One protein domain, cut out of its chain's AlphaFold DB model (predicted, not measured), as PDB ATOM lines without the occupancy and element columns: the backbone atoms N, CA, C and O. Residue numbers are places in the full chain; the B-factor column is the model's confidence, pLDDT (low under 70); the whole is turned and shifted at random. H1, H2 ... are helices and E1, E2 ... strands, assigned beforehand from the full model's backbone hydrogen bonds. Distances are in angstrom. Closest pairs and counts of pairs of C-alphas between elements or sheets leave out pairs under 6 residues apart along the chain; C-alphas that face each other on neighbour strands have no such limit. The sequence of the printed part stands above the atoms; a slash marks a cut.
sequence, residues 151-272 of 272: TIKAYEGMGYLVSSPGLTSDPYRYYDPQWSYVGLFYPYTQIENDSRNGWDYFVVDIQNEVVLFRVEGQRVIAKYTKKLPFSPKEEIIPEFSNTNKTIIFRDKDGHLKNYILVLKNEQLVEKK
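This is residues 151 to 272 of the 272 residues of an uncharacterized protein of Capnocytophaga ochracea (UniProt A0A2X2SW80). Three twisted sheets of four strands stand in a row, face to face in turn as a stack of sheets: E5 to E8 in the middle, E1 to E4 on one side with its strands crossed over those of the middle sheet, and the curled sheet E9 to E12 on the other side. Both side sheets come nearest to the middle one at their edges, E4 and E9 near E6, E1 and E12 near E8, while the small helix H1 lies in the link from the first sheet to the second. The printed part has 122 residues, with four named strands, one named helix and eight more named strands in that order. Each sheet is antiparallel and ordered as along the chain, a meander, each strand the antiparallel neighbour of the one before; the class is mostly strand. The whole is compact and rounded, with a radius of gyration of the C-alphas of 13.7 A and spans of 38 by 34 by 26 A.

E1, residues 151 to 155, and E2, residues 159 to 163, form a hairpin, with N 153 and O 161 2.9 A apart. E3, residues 172 to 175, has N 173 2.9 A from O 162 of E2, and E4, residues 181 to 185, has N 185 2.8 A from O 172 of E3. H1, residues 187 to 190, is too short for an O i to N i+4 pair; its one O i to N i+3 pair is within hydrogen-bond range. In the next sheet, E5, residues 192 to 194, E6, residues 199 to 206, E7, residues 209 to 216, and E8, residues 219 to 227, N 194 is 2.8 A from O 199, N 204 2.8 A from O 211, and N 212 2.8 A from O 224. H1 only grazes this sheet. The strands of the first two sheets stand at 88 degrees; the closest C-alphas of E4 and E6 are those of Gly 183 and Ile 206, 5.4 A apart. In the last sheet, E9, residues 236 to 241, E10, residues 246 to 251, E11, residues 256 to 264, and E12, residues 267 to 270, N 239 is 2.8 A from O 248, N 247 2.8 A from O 261, and N 262 2.8 A from O 269. Its strands stand at 36 degrees to those of E5 to E8; the closest C-alphas of E6 and E9 are those of Val 203 and Phe 240, 6.4 A apart.

E1 begins at C-alpha 151, (168.730, 166.712, 140.209). E6, E7 and E8 measure 21.9, 22.7 and 23.9 A; E8 bends by 57 degrees at residue 222. E11, 21.9 A, bends by 60 degrees at residue 259, and E12 ends at C-alpha 270, (134.125, 166.098, 142.014).

The C-alphas of Thr 151 and Lys 272, the two farthest apart, are 39.4 A from each other. The printed part has no cut and no long link. Residues 165 to 169 and 188 to 191 have pLDDT under 70.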
ATOM      1  N   THR A 151     168.804 166.860 138.753       88.25
ATOM      2  CA  THR A 151     168.730 166.712 140.209       88.25
ATOM      3  C   THR A 151     167.712 165.659 140.627       88.25
ATOM      4  O   THR A 151     166.769 165.346 139.900       88.25
ATOM      5  N   ILE A 152     167.896 165.119 141.826       92.00
ATOM      6  CA  ILE A 152     166.966 164.201 142.472       92.00
ATOM      7  C   ILE A 152     166.576 164.805 143.812       92.00
ATOM      8  O   ILE A 152     167.441 165.091 144.635       92.00
ATOM      9  N   LYS A 153     165.278 164.983 144.048       91.00
ATOM     10  CA  LYS A 153     164.748 165.470 145.326       91.00
ATOM     11  C   LYS A 153     164.066 164.331 146.067       91.00
ATOM     12  O   LYS A 153     163.246 163.632 145.476       91.00
ATOM     13  N   ALA A 154     164.391 164.163 147.343       92.38
ATOM     14  CA  ALA A 154     163.719 163.216 148.224       92.38
ATOM     15  C   ALA A 154     162.649 163.920 149.070       92.38
ATOM     16  O   ALA A 154     162.886 165.008 149.594       92.38
ATOM     17  N   TYR A 155     161.500 163.265 149.220       91.75
ATOM     18  CA  TYR A 155     160.407 163.685 150.089       91.75
ATOM     19  C   TYR A 155     159.982 162.513 150.979       91.75
ATOM     20  O   TYR A 155     159.523 161.474 150.494       91.75
ATOM     21  N   GLU A 156     160.128 162.674 152.293       92.94
ATOM     22  CA  GLU A 156     159.727 161.685 153.291       92.94
ATOM     23  C   GLU A 156     158.220 161.405 153.179       92.94
ATOM     24  O   GLU A 156     157.401 162.320 153.242       92.94
ATOM     25  N   GLY A 157     157.850 160.136 152.996       91.00
ATOM     26  CA  GLY A 157     156.456 159.706 152.826       91.00
ATOM     27  C   GLY A 157     155.909 159.790 151.392       91.00
ATOM     28  O   GLY A 157     154.814 159.286 151.150       91.00
ATOM     29  N   MET A 158     156.660 160.365 150.443       91.31
ATOM     30  CA  MET A 158     156.317 160.375 149.010       91.31
ATOM     31  C   MET A 158     157.296 159.527 148.194       91.31
ATOM     32  O   MET A 158     156.867 158.621 147.492       91.31
ATOM     33  N   GLY A 159     158.603 159.770 148.309       93.81
ATOM     34  CA  GLY A 159     159.625 159.110 147.494       93.81
ATOM     35  C   GLY A 159     160.556 160.117 146.829       93.81
ATOM     36  O   GLY A 159     161.013 161.060 147.475       93.81
ATOM     37  N   TYR A 160     160.846 159.909 145.545       93.69
ATOM     38  CA  TYR A 160     161.864 160.655 144.813       93.69
ATOM     39  C   TYR A 160     161.304 161.298 143.549       93.69
ATOM     40  O   TYR A 160     160.610 160.663 142.757       93.69
ATOM     41  N   LEU A 161     161.669 162.557 143.332       91.19
ATOM     42  CA  LEU A 161     161.405 163.288 142.099       91.19
ATOM     43  C   LEU A 161     162.722 163.472 141.348       91.19
ATOM     44  O   LEU A 161     163.633 164.138 141.841       91.19
ATOM     45  N   VAL A 162     162.817 162.894 140.153       92.00
ATOM     46  CA  VAL A 162     164.008 162.935 139.294       92.00
ATOM     47  C   VAL A 162     163.766 163.917 138.153       92.00
ATOM     48  O   VAL A 162     162.874 163.690 137.336       92.00
ATOM     49  N   SER A 163     164.541 165.004 138.085       85.62
ATOM     50  CA  SER A 163     164.461 165.953 136.969       85.62
ATOM     51  C   SER A 163     165.448 165.626 135.863       85.62
ATOM     52  O   SER A 163     166.621 165.333 136.110       85.62
ATOM     53  N   SER A 164     164.979 165.780 134.630       71.56
ATOM     54  CA  SER A 164     165.834 165.851 133.449       71.56
ATOM     55  C   SER A 164     166.346 167.288 133.254       71.56
ATOM     56  O   SER A 164     165.658 168.241 133.623       71.56
ATOM     57  N   PRO A 165     167.553 167.490 132.705       57.44
ATOM     58  CA  PRO A 165     167.997 168.801 132.252       57.44
ATOM     59  C   PRO A 165     167.217 169.208 130.998       57.44
ATOM     60  O   PRO A 165     167.278 168.540 129.967       57.44
ATOM     61  N   GLY A 166     166.503 170.318 131.120       52.50
ATOM     62  CA  GLY A 166     165.581 170.880 130.142       52.50
ATOM     63  C   GLY A 166     164.796 171.996 130.830       52.50
ATOM     64  O   GLY A 166     164.959 172.195 132.033       52.50
ATOM     65  N   LEU A 167     164.054 172.804 130.077       47.81
ATOM     66  CA  LEU A 167     163.386 174.024 130.551       47.81
ATOM     67  C   LEU A 167     162.584 173.789 131.850       47.81
ATOM     68  O   LEU A 167     162.191 172.669 132.163       47.81
ATOM     69  N   THR A 168     162.278 174.854 132.595       54.34
ATOM     70  CA  THR A 168     161.501 174.817 133.858       54.34
ATOM     71  C   THR A 168     160.122 174.132 133.761       54.34
ATOM     72  O   THR A 168     159.458 173.957 134.783       54.34
ATOM     73  N   SER A 169     159.701 173.746 132.555       59.91
ATOM     74  CA  SER A 169     158.462 173.057 132.202       59.91
ATOM     75  C   SER A 169     158.550 171.524 132.126       59.91
ATOM     76  O   SER A 169     157.506 170.889 132.022       59.91
ATOM     77  N   ASP A 170     159.733 170.904 132.140       73.69
ATOM     78  CA  ASP A 170     159.808 169.444 131.972       73.69
ATOM     79  C   ASP A 170     159.301 168.703 133.226       73.69
ATOM     80  O   ASP A 170     159.659 169.073 134.355       73.69
ATOM     81  N   PRO A 171     158.479 167.646 133.069       81.06
ATOM     82  CA  PRO A 171     158.014 166.871 134.206       81.06
ATOM     83  C   PRO A 171     159.167 166.108 134.862       81.06
ATOM     84  O   PRO A 171     160.041 165.538 134.205       81.06
ATOM     85  N   TYR A 172     159.124 166.037 136.187       87.81
ATOM     86  CA  TYR A 172     159.936 165.108 136.953       87.81
ATOM     87  C   TYR A 172     159.375 163.697 136.773       87.81
ATOM     88  O   TYR A 172     158.161 163.490 136.743       87.81
ATOM     89  N   ARG A 173     160.262 162.704 136.743       89.56
ATOM     90  CA  ARG A 173     159.869 161.310 136.948       89.56
ATOM     91  C   ARG A 173     159.709 161.063 138.441       89.56
ATOM     92  O   ARG A 173     160.639 161.304 139.211       89.56
ATOM     93  N   TYR A 174     158.538 160.590 138.838       90.44
ATOM     94  CA  TYR A 174     158.236 160.231 140.212       90.44
ATOM     95  C   TYR A 174     158.508 158.744 140.441       90.44
ATOM     96  O   TYR A 174     157.988 157.881 139.728       90.44
ATOM     97  N   TYR A 175     159.323 158.465 141.454       93.50
ATOM     98  CA  TYR A 175     159.609 157.132 141.958       93.50
ATOM     99  C   TYR A 175     159.145 157.014 143.407       93.50
ATOM    100  O   TYR A 175     159.315 157.943 144.200       93.50
ATOM    101  N   ASP A 176     158.597 155.859 143.770       92.56
ATOM    102  CA  ASP A 176     158.253 155.563 145.159       92.56
ATOM    103  C   ASP A 176     159.531 155.432 146.029       92.56
ATOM    104  O   ASP A 176     160.654 155.405 145.506       92.56
ATOM    105  N   PRO A 177     159.419 155.314 147.365       91.81
ATOM    106  CA  PRO A 177     160.584 155.121 148.235       91.81
ATOM    107  C   PRO A 177     161.391 153.847 147.935       91.81
ATOM    108  O   PRO A 177     162.514 153.697 148.408       91.81
ATOM    109  N   GLN A 178     160.823 152.912 147.171       91.75
ATOM    110  CA  GLN A 178     161.474 151.683 146.741       91.75
ATOM    111  C   GLN A 178     162.130 151.795 145.356       91.75
ATOM    112  O   GLN A 178     162.706 150.797 144.921       91.75
ATOM    113  N   TRP A 179     162.147 152.979 144.733       92.94
ATOM    114  CA  TRP A 179     162.648 153.229 143.374       92.94
ATOM    115  C   TRP A 179     161.831 152.571 142.254       92.94
ATOM    116  O   TRP A 179     162.324 152.409 141.137       92.94
ATOM    117  N   SER A 180     160.565 152.241 142.510       92.38
ATOM    118  CA  SER A 180     159.624 151.854 141.456       92.38
ATOM    119  C   SER A 180     159.136 153.110 140.743       92.38
ATOM    120  O   SER A 180     158.741 154.071 141.400       92.38
ATOM    121  N   TYR A 181     159.152 153.124 139.408       91.31
ATOM    122  CA  TYR A 181     158.587 154.239 138.643       91.31
ATOM    123  C   TYR A 181     157.069 154.292 138.831       91.31
ATOM    124  O   TYR A 181     156.388 153.285 138.636       91.31
ATOM    125  N   VAL A 182     156.553 155.465 139.195       90.06
ATOM    126  CA  VAL A 182     155.135 155.665 139.518       90.06
ATOM    127  C   VAL A 182     154.426 156.507 138.459       90.06
ATOM    128  O   VAL A 182     153.308 156.179 138.072       90.06
ATOM    129  N   GLY A 183     155.064 157.573 137.970       85.50
ATOM    130  CA  GLY A 183     154.439 158.483 137.012       85.50
ATOM    131  C   GLY A 183     155.230 159.765 136.771       85.50
ATOM    132  O   GLY A 183     156.419 159.854 137.091       85.50
ATOM    133  N   LEU A 184     154.552 160.763 136.205       84.75
ATOM    134  CA  LEU A 184     155.104 162.084 135.912       84.75
ATOM    135  C   LEU A 184     154.573 163.128 136.902       84.75
ATOM    136  O   LEU A 184     153.420 163.082 137.327       84.75
ATOM    137  N   PHE A 185     155.428 164.085 137.255       85.81
ATOM    138  CA  PHE A 185     155.115 165.206 138.138       85.81
ATOM    139  C   PHE A 185     155.463 166.530 137.445       85.81
ATOM    140  O   PHE A 185     156.621 166.746 137.091       85.81
ATOM    141  N   TYR A 186     154.488 167.421 137.262       80.25
ATOM    142  CA  TYR A 186     154.625 168.661 136.490       80.25
ATOM    143  C   TYR A 186     154.753 169.860 137.446       80.25
ATOM    144  O   TYR A 186     153.762 170.402 137.919       80.25
ATOM    145  N   PRO A 187     155.972 170.324 137.751       70.38
ATOM    146  CA  PRO A 187     156.231 171.207 138.892       70.38
ATOM    147  C   PRO A 187     155.547 172.583 138.787       70.38
ATOM    148  O   PRO A 187     155.115 173.142 139.789       70.38
ATOM    149  N   TYR A 188     155.443 173.150 137.584       66.81
ATOM    150  CA  TYR A 188     155.039 174.546 137.379       66.81
ATOM    151  C   TYR A 188     153.527 174.781 137.496       66.81
ATOM    152  O   TYR A 188     153.106 175.911 137.722       66.81
ATOM    153  N   THR A 189     152.714 173.734 137.367       62.44
ATOM    154  CA  THR A 189     151.249 173.791 137.513       62.44
ATOM    155  C   THR A 189     150.756 173.190 138.825       62.44
ATOM    156  O   THR A 189     149.553 173.150 139.085       62.44
ATOM    157  N   GLN A 190     151.674 172.671 139.644       67.75
ATOM    158  CA  GLN A 190     151.329 171.787 140.755       67.75
ATOM    159  C   GLN A 190     151.919 172.221 142.091       67.75
ATOM    160  O   GLN A 190     151.396 171.775 143.106       67.75
ATOM    161  N   ILE A 191     152.955 173.073 142.109       67.00
ATOM    162  CA  ILE A 191     153.549 173.615 143.338       67.00
ATOM    163  C   ILE A 191     152.899 174.962 143.654       67.00
ATOM    164  O   ILE A 191     153.313 176.004 143.150       67.00
ATOM    165  N   GLU A 192     151.897 174.941 144.527       70.88
ATOM    166  CA  GLU A 192     151.368 176.156 145.145       70.88
ATOM    167  C   GLU A 192     151.613 176.126 146.657       70.88
ATOM    168  O   GLU A 192     151.209 175.189 147.353       70.88
ATOM    169  N   ASN A 193     152.268 177.174 147.160       78.06
ATOM    170  CA  ASN A 193     152.580 177.342 148.574       78.06
ATOM    171  C   ASN A 193     151.384 177.960 149.326       78.06
ATOM    172  O   ASN A 193     150.812 178.966 148.895       78.06
ATOM    173  N   ASP A 194     151.001 177.382 150.465       78.25
ATOM    174  CA  ASP A 194     150.090 177.989 151.437       78.25
ATOM    175  C   ASP A 194     150.906 178.735 152.490       78.25
ATOM    176  O   ASP A 194     151.214 178.203 153.559       78.25
ATOM    177  N   SER A 195     151.249 179.985 152.181       72.25
ATOM    178  CA  SER A 195     152.129 180.821 153.008       72.25
ATOM    179  C   SER A 195     151.627 181.026 154.439       72.25
ATOM    180  O   SER A 195     152.420 181.328 155.326       72.25
ATOM    181  N   ARG A 196     150.326 180.822 154.689       77.19
ATOM    182  CA  ARG A 196     149.736 180.878 156.035       77.19
ATOM    183  C   ARG A 196     150.177 179.718 156.921       77.19
ATOM    184  O   ARG A 196     150.308 179.905 158.123       77.19
ATOM    185  N   ASN A 197     150.385 178.545 156.325       79.06
ATOM    186  CA  ASN A 197     150.700 177.310 157.040       79.06
ATOM    187  C   ASN A 197     152.096 176.759 156.700       79.06
ATOM    188  O   ASN A 197     152.527 175.795 157.321       79.06
ATOM    189  N   GLY A 198     152.799 177.350 155.726       81.44
ATOM    190  CA  GLY A 198     154.120 176.894 155.284       81.44
ATOM    191  C   GLY A 198     154.086 175.566 154.523       81.44
ATOM    192  O   GLY A 198     155.066 174.824 154.543       81.44
ATOM    193  N   TRP A 199     152.957 175.242 153.887       87.94
ATOM    194  CA  TRP A 199     152.767 173.973 153.184       87.94
ATOM    195  C   TRP A 199     152.919 174.128 151.681       87.94
ATOM    196  O   TRP A 199     152.412 175.087 151.108       87.94
ATOM    197  N   ASP A 200     153.505 173.124 151.046       87.56
ATOM    198  CA  ASP A 200     153.456 172.941 149.603       87.56
ATOM    199  C   ASP A 200     152.482 171.811 149.268       87.56
ATOM    200  O   ASP A 200     152.342 170.828 150.003       87.56
ATOM    201  N   TYR A 201     151.800 171.946 148.140       88.44
ATOM    202  CA  TYR A 201     151.004 170.870 147.575       88.44
ATOM    203  C   TYR A 201     151.706 170.305 146.346       88.44
ATOM    204  O   TYR A 201     152.314 171.049 145.587       88.44
ATOM    205  N   PHE A 202     151.612 168.990 146.158       89.12
ATOM    206  CA  PHE A 202     152.066 168.303 144.953       89.12
ATOM    207  C   PHE A 202     150.932 167.427 144.452       89.12
ATOM    208  O   PHE A 202     150.521 166.496 145.143       89.12
ATOM    209  N   VAL A 203     150.409 167.710 143.266       89.50
ATOM    210  CA  VAL A 203     149.419 166.841 142.626       89.50
ATOM    211  C   VAL A 203     150.115 165.960 141.597       89.50
ATOM    212  O   VAL A 203     150.954 166.438 140.860       89.50
ATOM    213  N   VAL A 204     149.820 164.668 141.560       87.56
ATOM    214  CA  VAL A 204     150.501 163.697 140.695       87.56
ATOM    215  C   VAL A 204     149.458 162.842 140.000       87.56
ATOM    216  O   VAL A 204     148.506 162.404 140.650       87.56
ATOM    217  N   ASP A 205     149.647 162.589 138.708       84.94
ATOM    218  CA  ASP A 205     148.907 161.552 137.993       84.94
ATOM    219  C   ASP A 205     149.624 160.200 138.130       84.94
ATOM    220  O   ASP A 205     150.830 160.079 137.892       84.94
ATOM    221  N   ILE A 206     148.876 159.185 138.554       83.31
ATOM    222  CA  ILE A 206     149.336 157.818 138.783       83.31
ATOM    223  C   ILE A 206     148.336 156.864 138.134       83.31
ATOM    224  O   ILE A 206     147.405 156.389 138.778       83.31
ATOM    225  N   GLN A 207     148.547 156.565 136.851       76.00
ATOM    226  CA  GLN A 207     147.883 155.473 136.128       76.00
ATOM    227  C   GLN A 207     146.367 155.361 136.377       76.00
ATOM    228  O   GLN A 207     145.913 154.276 136.719       76.00
ATOM    229  N   ASN A 208     145.595 156.433 136.137       85.31
ATOM    230  CA  ASN A 208     144.144 156.578 136.397       85.31
ATOM    231  C   ASN A 208     143.739 157.095 137.784       85.31
ATOM    232  O   ASN A 208     142.546 157.288 138.030       85.31
ATOM    233  N   GLU A 209     144.682 157.354 138.680       89.69
ATOM    234  CA  GLU A 209     144.430 158.026 139.949       89.69
ATOM    235  C   GLU A 209     145.161 159.360 139.988       89.69
ATOM    236  O   GLU A 209     146.302 159.473 139.558       89.69
ATOM    237  N   VAL A 210     144.529 160.367 140.583       91.12
ATOM    238  CA  VAL A 210     145.246 161.561 141.015       91.12
ATOM    239  C   VAL A 210     145.563 161.446 142.495       91.12
ATOM    240  O   VAL A 210     144.719 161.042 143.306       91.12
ATOM    241  N   VAL A 211     146.779 161.836 142.856       92.44
ATOM    242  CA  VAL A 211     147.223 161.934 144.241       92.44
ATOM    243  C   VAL A 211     147.649 163.360 144.535       92.44
ATOM    244  O   VAL A 211     148.543 163.883 143.887       92.44
ATOM    245  N   LEU A 212     147.030 163.977 145.534       93.00
ATOM    246  CA  LEU A 212     147.444 165.257 146.092       93.00
ATOM    247  C   LEU A 212     148.205 164.998 147.394       93.00
ATOM    248  O   LEU A 212     147.631 164.526 148.376       93.00
ATOM    249  N   PHE A 213     149.491 165.315 147.411       92.62
ATOM    250  CA  PHE A 213     150.303 165.371 148.616       92.62
ATOM    251  C   PHE A 213     150.259 166.782 149.193       92.62
ATOM    252  O   PHE A 213     150.354 167.765 148.460       92.62
ATOM    253  N   ARG A 214     150.143 166.871 150.516       92.19
ATOM    254  CA  ARG A 214     150.396 168.084 151.295       92.19
ATOM    255  C   ARG A 214     151.701 167.876 152.048       92.19
ATOM    256  O   ARG A 214     151.840 166.873 152.753       92.19
ATOM    257  N   VAL A 215     152.641 168.794 151.885       91.31
ATOM    258  CA  VAL A 215     154.028 168.656 152.331       91.31
ATOM    259  C   VAL A 215     154.433 169.867 153.160       91.31
ATOM    260  O   VAL A 215     154.106 170.998 152.822       91.31
ATOM    261  N   GLU A 216     155.157 169.624 154.245       91.25
ATOM    262  CA  GLU A 216     155.823 170.645 155.050       91.25
ATOM    263  C   GLU A 216     157.339 170.439 154.912       91.25
ATOM    264  O   GLU A 216     157.895 169.420 155.337       91.25
ATOM    265  N   GLY A 217     158.015 171.362 154.222       88.00
ATOM    266  CA  GLY A 217     159.419 171.195 153.841       88.00
ATOM    267  C   GLY A 217     159.631 169.989 152.916       88.00
ATOM    268  O   GLY A 217     159.203 169.996 151.766       88.00
ATOM    269  N   GLN A 218     160.314 168.949 153.403       89.62
ATOM    270  CA  GLN A 218     160.541 167.696 152.664       89.62
ATOM    271  C   GLN A 218     159.688 166.530 153.180       89.62
ATOM    272  O   GLN A 218     159.923 165.392 152.785       89.62
ATOM    273  N   ARG A 219     158.704 166.776 154.052       93.19
ATOM    274  CA  ARG A 219     157.910 165.718 154.683       93.19
ATOM    275  C   ARG A 219     156.444 165.791 154.285       93.19
ATOM    276  O   ARG A 219     155.800 166.823 154.443       93.19
ATOM    277  N   VAL A 220     155.896 164.674 153.815       93.31
ATOM    278  CA  VAL A 220     154.458 164.534 153.572       93.31
ATOM    279  C   VAL A 220     153.710 164.529 154.901       93.31
ATOM    280  O   VAL A 220     153.976 163.701 155.772       93.31
ATOM    281  N   ILE A 221     152.732 165.424 155.021       94.69
ATOM    282  CA  ILE A 221     151.846 165.529 156.186       94.69
ATOM    283  C   ILE A 221     150.415 165.073 155.885       94.69
ATOM    284  O   ILE A 221     149.668 164.760 156.808       94.69
ATOM    285  N   ALA A 222     150.015 165.016 154.611       94.12
ATOM    286  CA  ALA A 222     148.775 164.367 154.193       94.12
ATOM    287  C   ALA A 222     148.841 163.896 152.736       94.12
ATOM    288  O   ALA A 222     149.585 164.439 151.919       94.12
ATOM    289  N   LYS A 223     148.027 162.887 152.419       94.06
ATOM    290  CA  LYS A 223     147.870 162.318 151.080       94.06
ATOM    291  C   LYS A 223     146.385 162.129 150.797       94.06
ATOM    292  O   LYS A 223     145.687 161.494 151.582       94.06
ATOM    293  N   TYR A 224     145.935 162.625 149.653       94.25
ATOM    294  CA  TYR A 224     144.562 162.481 149.181       94.25
ATOM    295  C   TYR A 224     144.573 161.827 147.809       94.25
ATOM    296  O   TYR A 224     145.349 162.228 146.948       94.25
ATOM    297  N   THR A 225     143.712 160.840 147.589       94.25
ATOM    298  CA  THR A 225     143.696 160.065 146.343       94.25
ATOM    299  C   THR A 225     142.290 160.005 145.767       94.25
ATOM    300  O   THR A 225     141.310 159.912 146.512       94.25
ATOM    301  N   LYS A 226     142.184 160.061 144.438       95.12
ATOM    302  CA  LYS A 226     140.916 159.939 143.720       95.12
ATOM    303  C   LYS A 226     141.120 159.222 142.391       95.12
ATOM    304  O   LYS A 226     141.959 159.628 141.598       95.12
ATOM    305  N   LYS A 227     140.304 158.200 142.132       93.50
ATOM    306  CA  LYS A 227     140.199 157.580 140.806       93.50
ATOM    307  C   LYS A 227     139.588 158.554 139.812       93.50
ATOM    308  O   LYS A 227     138.576 159.189 140.110       93.50
ATOM    309  N   LEU A 228     140.205 158.634 138.648       91.62
ATOM    310  CA  LEU A 228     139.813 159.498 137.555       91.62
ATOM    311  C   LEU A 228     138.957 158.725 136.545       91.62
ATOM    312  O   LEU A 228     139.147 157.522 136.366       91.62
ATOM    313  N   PRO A 229     138.024 159.404 135.862       90.62
ATOM    314  CA  PRO A 229     137.198 158.791 134.824       90.62
ATOM    315  C   PRO A 229     137.919 158.663 133.469       90.62
ATOM    316  O   PRO A 229     137.312 158.218 132.497       90.62
ATOM    317  N   PHE A 230     139.183 159.084 133.376       87.69
ATOM    318  CA  PHE A 230     139.962 159.066 132.140       87.69
ATOM    319  C   PHE A 230     140.498 157.671 131.813       87.69
ATOM    320  O   PHE A 230     140.620 156.798 132.677       87.69
ATOM    321  N   SER A 231     140.850 157.462 130.545       84.75
ATOM    322  CA  SER A 231     141.513 156.226 130.131       84.75
ATOM    323  C   SER A 231     142.897 156.126 130.788       84.75
ATOM    324  O   SER A 231     143.642 157.099 130.740       84.75
ATOM    325  N   PRO A 232     143.327 154.953 131.293       80.44
ATOM    326  CA  PRO A 232     144.680 154.774 131.836       80.44
ATOM    327  C   PRO A 232     145.814 155.041 130.832       80.44
ATOM    328  O   PRO A 232     146.975 155.108 131.218       80.44
ATOM    329  N   LYS A 233     145.496 155.112 129.533       80.44
ATOM    330  CA  LYS A 233     146.450 155.418 128.453       80.44
ATOM    331  C   LYS A 233     146.496 156.904 128.095       80.44
ATOM    332  O   LYS A 233     147.310 157.291 127.263       80.44
ATOM    333  N   GLU A 234     145.575 157.696 128.626       81.81
ATOM    334  CA  GLU A 234     145.507 159.123 128.358       81.81
ATOM    335  C   GLU A 234     146.492 159.848 129.274       81.81
ATOM    336  O   GLU A 234     146.393 159.752 130.493       81.81
ATOM    337  N   GLU A 235     147.458 160.551 128.683       82.50
ATOM    338  CA  GLU A 235     148.382 161.394 129.438       82.50
ATOM    339  C   GLU A 235     147.668 162.689 129.830       82.50
ATOM    340  O   GLU A 235     147.245 163.473 128.971       82.50
ATOM    341  N   ILE A 236     147.524 162.884 131.137       87.19
ATOM    342  CA  ILE A 236     146.826 164.014 131.736       87.19
ATOM    343  C   ILE A 236     147.760 164.777 132.668       87.19
ATOM    344  O   ILE A 236     148.557 164.210 133.411       87.19
ATOM    345  N   ILE A 237     147.621 166.094 132.647       89.25
ATOM    346  CA  ILE A 237     148.400 167.022 133.455       89.25
ATOM    347  C   ILE A 237     147.440 167.606 134.495       89.25
ATOM    348  O   ILE A 237     146.616 168.460 134.145       89.25
ATOM    349  N   PRO A 238     147.470 167.136 135.756       90.31
ATOM    350  CA  PRO A 238     146.687 167.758 136.811       90.31
ATOM    351  C   PRO A 238     147.320 169.095 137.212       90.31
ATOM    352  O   PRO A 238     148.537 169.208 137.283       90.31
ATOM    353  N   GLU A 239     146.516 170.106 137.513       89.88
ATOM    354  CA  GLU A 239     146.979 171.409 138.010       89.88
ATOM    355  C   GLU A 239     146.216 171.730 139.290       89.88
ATOM    356  O   GLU A 239     144.984 171.672 139.291       89.88
ATOM    357  N   PHE A 240     146.917 172.042 140.380       89.56
ATOM    358  CA  PHE A 240     146.287 172.318 141.671       89.56
ATOM    359  C   PHE A 240     146.352 173.802 142.005       89.56
ATOM    360  O   PHE A 240     147.432 174.358 142.159       89.56
ATOM    361  N   SER A 241     145.182 174.405 142.211       87.69
ATOM    362  CA  SER A 241     145.049 175.742 142.774       87.69
ATOM    363  C   SER A 241     144.793 175.673 144.273       87.69
ATOM    364  O   SER A 241     143.725 175.243 144.713       87.69
ATOM    365  N   ASN A 242     145.739 176.170 145.057       82.19
ATOM    366  CA  ASN A 242     145.681 176.316 146.501       82.19
ATOM    367  C   ASN A 242     144.645 177.361 146.937       82.19
ATOM    368  O   ASN A 242     143.960 177.159 147.941       82.19
ATOM    369  N   THR A 243     144.465 178.431 146.151       81.75
ATOM    370  CA  THR A 243     143.453 179.477 146.403       81.75
ATOM    371  C   THR A 243     142.046 178.885 146.478       81.75
ATOM    372  O   THR A 243     141.300 179.152 147.416       81.75
ATOM    373  N   ASN A 244     141.704 178.031 145.510       82.25
ATOM    374  CA  ASN A 244     140.377 177.420 145.403       82.25
ATOM    375  C   ASN A 244     140.344 175.966 145.892       82.25
ATOM    376  O   ASN A 244     139.319 175.297 145.748       82.25
ATOM    377  N   LYS A 245     141.476 175.452 146.392       88.25
ATOM    378  CA  LYS A 245     141.715 174.037 146.717       88.25
ATOM    379  C   LYS A 245     141.171 173.100 145.624       88.25
ATOM    380  O   LYS A 245     140.487 172.123 145.913       88.25
ATOM    381  N   THR A 246     141.414 173.449 144.362       92.19
ATOM    382  CA  THR A 246     140.794 172.841 143.173       92.19
ATOM    383  C   THR A 246     141.860 172.198 142.291       92.19
ATOM    384  O   THR A 246     142.908 172.797 142.094       92.19
ATOM    385  N   ILE A 247     141.587 171.017 141.738       93.38
ATOM    386  CA  ILE A 247     142.399 170.379 140.700       93.38
ATOM    387  C   ILE A 247     141.643 170.453 139.376       93.38
ATOM    388  O   ILE A 247     140.494 170.010 139.299       93.38
ATOM    389  N   ILE A 248     142.294 170.982 138.347       92.69
ATOM    390  CA  ILE A 248     141.852 170.879 136.952       92.69
ATOM    391  C   ILE A 248     142.780 169.932 136.192       92.69
ATOM    392  O   ILE A 248     143.884 169.651 136.650       92.69
ATOM    393  N   PHE A 249     142.338 169.429 135.043       91.94
ATOM    394  CA  PHE A 249     143.124 168.500 134.233       91.94
ATOM    395  C   PHE A 249     143.241 169.028 132.812       91.94
ATOM    396  O   PHE A 249     142.254 169.502 132.244       91.94
ATOM    397  N   ARG A 250     144.432 168.914 132.232       90.75
ATOM    398  CA  ARG A 250     144.682 169.154 130.809       90.75
ATOM    399  C   ARG A 250     145.171 167.883 130.142       90.75
ATOM    400  O   ARG A 250     145.740 167.031 130.815       90.75
ATOM    401  N   ASP A 251     144.967 167.743 128.840       88.50
ATOM    402  CA  ASP A 251     145.762 166.780 128.073       88.50
ATOM    403  C   ASP A 251     147.151 167.329 127.737       88.50
ATOM    404  O   ASP A 251     147.468 168.495 127.989       88.50
ATOM    405  N   LYS A 252     147.980 166.467 127.145       83.25
ATOM    406  CA  LYS A 252     149.320 166.794 126.640       83.25
ATOM    407  C   LYS A 252     149.369 167.997 125.684       83.25
ATOM    408  O   LYS A 252     150.422 168.612 125.553       83.25
ATOM    409  N   ASP A 253     148.259 168.317 125.016       86.88
ATOM    410  CA  ASP A 253     148.163 169.428 124.063       86.88
ATOM    411  C   ASP A 253     147.699 170.726 124.761       86.88
ATOM    412  O   ASP A 253     147.579 171.779 124.136       86.88
ATOM    413  N   GLY A 254     147.467 170.673 126.079       86.00
ATOM    414  CA  GLY A 254     147.082 171.804 126.919       86.00
ATOM    415  C   GLY A 254     145.574 172.063 126.983       86.00
ATOM    416  O   GLY A 254     145.149 173.014 127.659       86.00
ATOM    417  N   HIS A 255     144.747 171.236 126.333       90.38
ATOM    418  CA  HIS A 255     143.298 171.419 126.340       90.38
ATOM    419  C   HIS A 255     142.705 171.008 127.683       90.38
ATOM    420  O   HIS A 255     142.996 169.940 128.221       90.38
ATOM    421  N   LEU A 256     141.834 171.864 128.217       92.75
ATOM    422  CA  LEU A 256     141.161 171.635 129.489       92.75
ATOM    423  C   LEU A 256     140.158 170.477 129.375       92.75
ATOM    424  O   LEU A 256     139.332 170.447 128.462       92.75
ATOM    425  N   LYS A 257     140.187 169.553 130.336       91.81
ATOM    426  CA  LYS A 257     139.171 168.510 130.492       91.81
ATOM    427  C   LYS A 257     137.989 169.031 131.307       91.81
ATOM    428  O   LYS A 257     138.162 169.746 132.293       91.81
ATOM    429  N   ASN A 258     136.785 168.587 130.953       90.00
ATOM    430  CA  ASN A 258     135.550 168.879 131.690       90.00
ATOM    431  C   ASN A 258     135.414 167.991 132.939       90.00
ATOM    432  O   ASN A 258     134.433 167.273 133.104       90.00
ATOM    433  N   TYR A 259     136.433 168.002 133.794       92.25
ATOM    434  CA  TYR A 259     136.449 167.291 135.066       92.25
ATOM    435  C   TYR A 259     137.258 168.117 136.058       92.25
ATOM    436  O   TYR A 259     138.376 168.532 135.758       92.25
ATOM    437  N   ILE A 260     136.685 168.395 137.224       94.31
ATOM    438  CA  ILE A 260     137.291 169.266 138.230       94.31
ATOM    439  C   ILE A 260     137.133 168.598 139.590       94.31
ATOM    440  O   ILE A 260     136.035 168.174 139.954       94.31
ATOM    441  N   LEU A 261     138.213 168.537 140.368       95.94
ATOM    442  CA  LEU A 261     138.167 168.082 141.757       95.94
ATOM    443  C   LEU A 261     138.352 169.253 142.712       95.94
ATOM    444  O   LEU A 261     139.039 170.217 142.402       95.94
ATOM    445  N   VAL A 262     137.776 169.159 143.903       94.81
ATOM    446  CA  VAL A 262     137.994 170.103 145.001       94.81
ATOM    447  C   VAL A 262     138.349 169.311 146.249       94.81
ATOM    448  O   VAL A 262     137.718 168.295 146.542       94.81
ATOM    449  N   LEU A 263     139.342 169.782 146.996       92.44
ATOM    450  CA  LEU A 263     139.651 169.271 148.324       92.44
ATOM    451  C   LEU A 263     138.667 169.888 149.329       92.44
ATOM    452  O   LEU A 263     138.767 171.067 149.666       92.44
ATOM    453  N   LYS A 264     137.700 169.093 149.798       90.56
ATOM    454  CA  LYS A 264     136.723 169.474 150.831       90.56
ATOM    455  C   LYS A 264     136.775 168.469 151.971       90.56
ATOM    456  O   LYS A 264     136.709 167.273 151.717       90.56
ATOM    457  N   ASN A 265     136.860 168.950 153.211       88.94
ATOM    458  CA  ASN A 265     136.886 168.110 154.418       88.94
ATOM    459  C   ASN A 265     137.889 166.946 154.311       88.94
ATOM    460  O   ASN A 265     137.533 165.796 154.551       88.94
ATOM    461  N   GLU A 266     139.127 167.249 153.900       88.25
ATOM    462  CA  GLU A 266     140.209 166.260 153.740       88.25
ATOM    463  C   GLU A 266     139.892 165.144 152.713       88.25
ATOM    464  O   GLU A 266     140.438 164.045 152.777       88.25
ATOM    465  N   GLN A 267     139.022 165.420 151.732       93.06
ATOM    466  CA  GLN A 267     138.683 164.501 150.643       93.06
ATOM    467  C   GLN A 267     138.659 165.204 149.285       93.06
ATOM    468  O   GLN A 267     138.209 166.343 149.162       93.06
ATOM    469  N   LEU A 268     139.102 164.498 148.241       95.06
ATOM    470  CA  LEU A 268     138.967 164.944 146.856       95.06
ATOM    471  C   LEU A 268     137.588 164.555 146.311       95.06
ATOM    472  O   LEU A 268     137.279 163.374 146.110       95.06
ATOM    473  N   VAL A 269     136.759 165.564 146.055       95.00
ATOM    474  CA  VAL A 269     135.399 165.403 145.532       95.00
ATOM    475  C   VAL A 269     135.254 166.083 144.180       95.00
ATOM    476  O   VAL A 269     135.855 167.122 143.931       95.00
ATOM    477  N   GLU A 270     134.445 165.499 143.307       94.50
ATOM    478  CA  GLU A 270     134.125 166.098 142.014       94.50
ATOM    479  C   GLU A 270     133.274 167.356 142.201       94.50
ATOM    480  O   GLU A 270     132.314 167.372 142.981       94.50
ATOM    481  N   LYS A 271     133.643 168.421 141.487       90.94
ATOM    482  CA  LYS A 271     132.866 169.653 141.408       90.94
ATOM    483  C   LYS A 271     131.818 169.488 140.312       90.94
ATOM    484  O   LYS A 271     132.161 169.534 139.135       90.94
ATOM    485  N   LYS A 272     130.572 169.270 140.727       77.94
ATOM    486  CA  LYS A 272     129.397 169.339 139.850       77.94
ATOM    487  C   LYS A 272     129.085 170.779 139.460       77.94
ATOM    488  O   LYS A 272     129.368 171.675 140.292       77.94
TER     489      LYS A 272